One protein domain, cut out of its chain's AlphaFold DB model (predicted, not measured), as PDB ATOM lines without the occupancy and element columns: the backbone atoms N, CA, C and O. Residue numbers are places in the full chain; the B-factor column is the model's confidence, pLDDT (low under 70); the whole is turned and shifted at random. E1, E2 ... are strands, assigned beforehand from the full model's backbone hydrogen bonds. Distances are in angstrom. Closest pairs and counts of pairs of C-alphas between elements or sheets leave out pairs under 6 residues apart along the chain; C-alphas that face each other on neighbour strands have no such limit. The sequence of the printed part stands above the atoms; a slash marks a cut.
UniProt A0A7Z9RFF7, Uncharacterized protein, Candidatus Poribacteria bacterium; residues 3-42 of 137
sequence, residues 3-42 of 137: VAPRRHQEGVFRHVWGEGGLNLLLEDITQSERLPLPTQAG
ATOM      1  N   VAL A   3     180.295 139.681 229.861       96.56
ATOM      2  CA  VAL A   3     180.748 139.297 231.205       96.56
ATOM      3  C   VAL A   3     179.556 139.162 232.137       96.56
ATOM      4  O   VAL A   3     178.524 139.782 231.895       96.56
ATOM      5  N   ALA A   4     179.712 138.396 233.213       96.62
ATOM      6  CA  ALA A   4     178.772 138.376 234.327       96.62
ATOM      7  C   ALA A   4     179.382 139.133 235.520       96.62
ATOM      8  O   ALA A   4     180.189 138.562 236.263       96.62
ATOM      9  N   PRO A   5     179.087 140.439 235.694       96.50
ATOM     10  CA  PRO A   5     179.745 141.255 236.707       96.50
ATOM     11  C   PRO A   5     179.587 140.671 238.111       96.50
ATOM     12  O   PRO A   5     178.539 140.136 238.453       96.50
ATOM     13  N   ARG A   6     180.624 140.825 238.943       95.75
ATOM     14  CA  ARG A   6     180.676 140.377 240.352       95.75
ATOM     15  C   ARG A   6     180.621 138.859 240.593       95.75
ATOM     16  O   ARG A   6     181.120 138.432 241.625       95.75
ATOM     17  N   ARG A   7     180.191 138.036 239.630       94.75
ATOM     18  CA  ARG A   7     180.134 136.564 239.770       94.75
ATOM     19  C   ARG A   7     181.503 135.896 239.998       94.75
ATOM     20  O   ARG A   7     181.565 134.769 240.464       94.75
ATOM     21  N   HIS A   8     182.619 136.595 239.753       95.50
ATOM     22  CA  HIS A   8     183.970 136.122 240.106       95.50
ATOM     23  C   HIS A   8     184.163 135.833 241.608       95.50
ATOM     24  O   HIS A   8     185.150 135.207 241.986       95.50
ATOM     25  N   GLN A   9     183.255 136.319 242.456       95.50
ATOM     26  CA  GLN A   9     183.257 136.112 243.905       95.50
ATOM     27  C   GLN A   9     182.674 134.751 244.318       95.50
ATOM     28  O   GLN A   9     182.856 134.338 245.457       95.50
ATOM     29  N   GLU A  10     182.002 134.043 243.407       94.06
ATOM     30  CA  GLU A  10     181.289 132.787 243.694       94.06
ATOM     31  C   GLU A  10     182.154 131.534 243.512       94.06
ATOM     32  O   GLU A  10     181.693 130.417 243.731       94.06
ATOM     33  N   GLY A  11     183.423 131.694 243.140       91.44
ATOM     34  CA  GLY A  11     184.303 130.561 242.890       91.44
ATOM     35  C   GLY A  11     184.106 129.954 241.499       91.44
ATOM     36  O   GLY A  11     183.727 130.634 240.546       91.44
ATOM     37  N   VAL A  12     184.497 128.686 241.352       90.12
ATOM     38  CA  VAL A  12     184.532 128.008 240.050       90.12
ATOM     39  C   VAL A  12     183.139 127.492 239.707       90.12
ATOM     40  O   VAL A  12     182.608 126.621 240.391       90.12
ATOM     41  N   PHE A  13     182.581 127.991 238.608       90.75
ATOM     42  CA  PHE A  13     181.336 127.482 238.036       90.75
ATOM     43  C   PHE A  13     181.511 126.085 237.445       90.75
ATOM     44  O   PHE A  13     182.608 125.698 237.020       90.75
ATOM     45  N   ARG A  14     180.411 125.331 237.358       90.50
ATOM     46  CA  ARG A  14     180.424 124.042 236.672       90.50
ATOM     47  C   ARG A  14     180.771 124.260 235.202       90.50
ATOM     48  O   ARG A  14     180.232 125.143 234.539       90.50
ATOM     49  N   HIS A  15     181.671 123.423 234.702       91.31
ATOM     50  CA  HIS A  15     181.993 123.377 233.288       91.31
ATOM     51  C   HIS A  15     181.674 122.006 232.709       91.31
ATOM     52  O   HIS A  15     181.765 120.985 233.394       91.31
ATOM     53  N   VAL A  16     181.342 121.995 231.426       91.75
ATOM     54  CA  VAL A  16     181.140 120.791 230.625       91.75
ATOM     55  C   VAL A  16     182.057 120.830 229.416       91.75
ATOM     56  O   VAL A  16     182.332 121.889 228.848       91.75
ATOM     57  N   TRP A  17     182.551 119.662 229.022       92.69
ATOM     58  CA  TRP A  17     183.244 119.523 227.750       92.69
ATOM     59  C   TRP A  17     182.243 119.678 226.607       92.69
ATOM     60  O   TRP A  17     181.183 119.055 226.617       92.69
ATOM     61  N   GLY A  18     182.585 120.516 225.635       88.00
ATOM     62  CA  GLY A  18     181.762 120.796 224.467       88.00
ATOM     63  C   GLY A  18     182.609 121.243 223.281       88.00
ATOM     64  O   GLY A  18     183.833 121.088 223.268       88.00
ATOM     65  N   GLU A  19     181.949 121.806 222.274       84.62
ATOM     66  CA  GLU A  19     182.631 122.359 221.107       84.62
ATOM     67  C   GLU A  19     183.627 123.453 221.529       84.62
ATOM     68  O   GLU A  19     183.343 124.278 222.401       84.62
ATOM     69  N   GLY A  20     184.832 123.424 220.957       81.50
ATOM     70  CA  GLY A  20     185.886 124.391 221.278       81.50
ATOM     71  C   GLY A  20     186.530 124.233 222.665       81.50
ATOM     72  O   GLY A  20     187.424 125.013 222.990       81.50
ATOM     73  N   GLY A  21     186.140 123.228 223.463       87.38
ATOM     74  CA  GLY A  21     186.789 122.881 224.729       87.38
ATOM     75  C   GLY A  21     185.863 122.928 225.947       87.38
ATOM     76  O   GLY A  21     184.740 122.422 225.925       87.38
ATOM     77  N   LEU A  22     186.375 123.470 227.052       88.44
ATOM     78  CA  LEU A  22     185.680 123.509 228.337       88.44
ATOM     79  C   LEU A  22     184.750 124.733 228.401       88.44
ATOM     80  O   LEU A  22     185.218 125.867 228.345       88.44
ATOM     81  N   ASN A  23     183.444 124.503 228.534       89.31
ATOM     82  CA  ASN A  23     182.404 125.529 228.451       89.31
ATOM     83  C   ASN A  23     181.638 125.673 229.770       89.31
ATOM     84  O   ASN A  23     181.400 124.687 230.468       89.31
ATOM     85  N   LEU A  24     181.209 126.896 230.084       89.44
ATOM     86  CA  LEU A  24     180.251 127.165 231.160       89.44
ATOM     87  C   LEU A  24     178.859 126.680 230.760       89.44
ATOM     88  O   LEU A  24     178.473 126.793 229.593       89.44
ATOM     89  N   LEU A  25     178.072 126.219 231.731       87.06
ATOM     90  CA  LEU A  25     176.661 125.985 231.471       87.06
ATOM     91  C   LEU A  25     175.928 127.320 231.454       87.06
ATOM     92  O   LEU A  25     175.882 128.054 232.436       87.06
ATOM     93  N   LEU A  26     175.331 127.629 230.309       81.12
ATOM     94  CA  LEU A  26     174.600 128.874 230.103       81.12
ATOM     95  C   LEU A  26     173.376 129.008 231.029       81.12
ATOM     96  O   LEU A  26     172.893 130.119 231.221       81.12
ATOM     97  N   GLU A  27     172.887 127.918 231.618       85.19
ATOM     98  CA  GLU A  27     171.829 127.947 232.636       85.19
ATOM     99  C   GLU A  27     172.291 128.544 233.979       85.19
ATOM    100  O   GLU A  27     171.485 129.178 234.655       85.19
ATOM    101  N   ASP A  28     173.585 128.450 234.316       89.06
ATOM    102  CA  ASP A  28     174.154 129.004 235.560       89.06
ATOM    103  C   ASP A  28     174.318 130.538 235.506       89.06
ATOM    104  O   ASP A  28     174.507 131.209 236.530       89.06
ATOM    105  N   ILE A  29     174.275 131.100 234.294       91.69
ATOM    106  CA  ILE A  29     174.439 132.529 234.018       91.69
ATOM    107  C   ILE A  29     173.342 132.948 233.059       91.69
ATOM    108  O   ILE A  29     173.471 132.812 231.839       91.69
ATOM    109  N   THR A  30     172.262 133.486 233.603       91.50
ATOM    110  CA  THR A  30     171.090 133.889 232.825       91.50
ATOM    111  C   THR A  30     171.439 134.977 231.807       91.50
ATOM    112  O   THR A  30     172.423 135.706 231.939       91.50
ATOM    113  N   GLN A  31     170.633 135.113 230.754       91.12
ATOM    114  CA  GLN A  31     170.900 136.093 229.697       91.12
ATOM    115  C   GLN A  31     170.946 137.541 230.219       91.12
ATOM    116  O   GLN A  31     171.753 138.326 229.731       91.12
ATOM    117  N   SER A  32     170.132 137.887 231.219       94.31
ATOM    118  CA  SER A  32     170.125 139.217 231.846       94.31
ATOM    119  C   SER A  32     171.403 139.524 232.632       94.31
ATOM    120  O   SER A  32     171.729 140.690 232.830       94.31
ATOM    121  N   GLU A  33     172.147 138.502 233.057       94.50
ATOM    122  CA  GLU A  33     173.426 138.659 233.754       94.50
ATOM    123  C   GLU A  33     174.610 138.808 232.792       94.50
ATOM    124  O   GLU A  33     175.671 139.286 233.194       94.50
ATOM    125  N   ARG A  34     174.444 138.431 231.517       95.25
ATOM    126  CA  ARG A  34     175.489 138.506 230.486       95.25
ATOM    127  C   ARG A  34     175.528 139.898 229.871       95.25
ATOM    128  O   ARG A  34     174.954 140.150 228.813       95.25
ATOM    129  N   LEU A  35     176.239 140.809 230.521       96.69
ATOM    130  CA  LEU A  35     176.343 142.186 230.054       96.69
ATOM    131  C   LEU A  35     177.406 142.322 228.955       96.69
ATOM    132  O   LEU A  35     178.536 141.855 229.139       96.69
ATOM    133  N   PRO A  36     177.090 142.961 227.813       95.81
ATOM    134  CA  PRO A  36     178.076 143.222 226.776       95.81
ATOM    135  C   PRO A  36     179.105 144.253 227.253       95.81
ATOM    136  O   PRO A  36     178.775 145.199 227.964       95.81
ATOM    137  N   LEU A  37     180.348 144.098 226.798       94.19
ATOM    138  CA  LEU A  37     181.415 145.083 226.983       94.19
ATOM    139  C   LEU A  37     181.813 145.680 225.627       94.19
ATOM    140  O   LEU A  37     182.740 145.167 224.993       94.19
ATOM    141  N   PRO A  38     181.096 146.708 225.133       93.50
ATOM    142  CA  PRO A  38     181.509 147.429 223.938       93.50
ATOM    143  C   PRO A  38     182.791 148.214 224.226       93.50
ATOM    144  O   PRO A  38     182.880 148.946 225.211       93.50
ATOM    145  N   THR A  39     183.786 148.063 223.360       93.00
ATOM    146  CA  THR A  39     185.083 148.731 223.481       93.00
ATOM    147  C   THR A  39     185.536 149.268 222.131       93.00
ATOM    148  O   THR A  39     185.190 148.726 221.081       93.00
ATOM    149  N   GLN A  40     186.314 150.347 222.159       94.50
ATOM    150  CA  GLN A  40     186.977 150.865 220.963       94.50
ATOM    151  C   GLN A  40     188.262 150.076 220.686       94.50
ATOM    152  O   GLN A  40     188.879 149.531 221.607       94.50
ATOM    153  N   ALA A  41     188.697 150.038 219.423       94.00
ATOM    154  CA  ALA A  41     189.993 149.465 219.065       94.00
ATOM    155  C   ALA A  41     191.122 150.132 219.874       94.00
ATOM    156  O   ALA A  41     191.139 151.349 220.039       94.00
ATOM    157  N   GLY A  42     192.042 149.324 220.411       94.12
ATOM    158  CA  GLY A  42     193.123 149.787 221.293       94.12
ATOM    159  C   GLY A  42     192.752 149.897 222.778       94.12
ATOM    160  O   GLY A  42     193.632 150.119 223.604       94.12
TER     161      GLY A  42
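This is residues 3 to 42 of the 137 residues of an uncharacterized protein of Candidatus Poribacteria bacterium (UniProt A0A7Z9RFF7). This model has little regular structure: a small two-strand hairpin, E1 then E2, lies at one end, and the unnamed stretches before and after it form a loose, open loop. The stretch after the hairpin leads away to Gly 42, at the far end from it. The printed part has 40 residues, with no named helix and two antiparallel strands, an all-strand class with only 8 residues in named elements. It is loose, with a radius of gyration of the C-alphas of 12.3 A and spans of 32 by 24 by 18 A.

Look first at E1, residues 15 to 18, and E2, residues 21 to 24, a hairpin with a tight link. They are antiparallel at 136 degrees; C-alphas 15 and 24 face each other at 4.7 A. N 16 and O 23 are within hydrogen-bond range at 2.9 A.

Pass residues 3 to 14 and find C-alpha 15 at (181.993, 123.377, 233.288); E1 runs 9.2 A from there. E2 runs 10.1 A to C-alpha 24 at (180.251, 127.165, 231.160).

The C-alphas farthest apart, of Val 16 and Gly 42, are 32.7 A apart. The printed part has no cut, and no printed residue is under 70 in pLDDT.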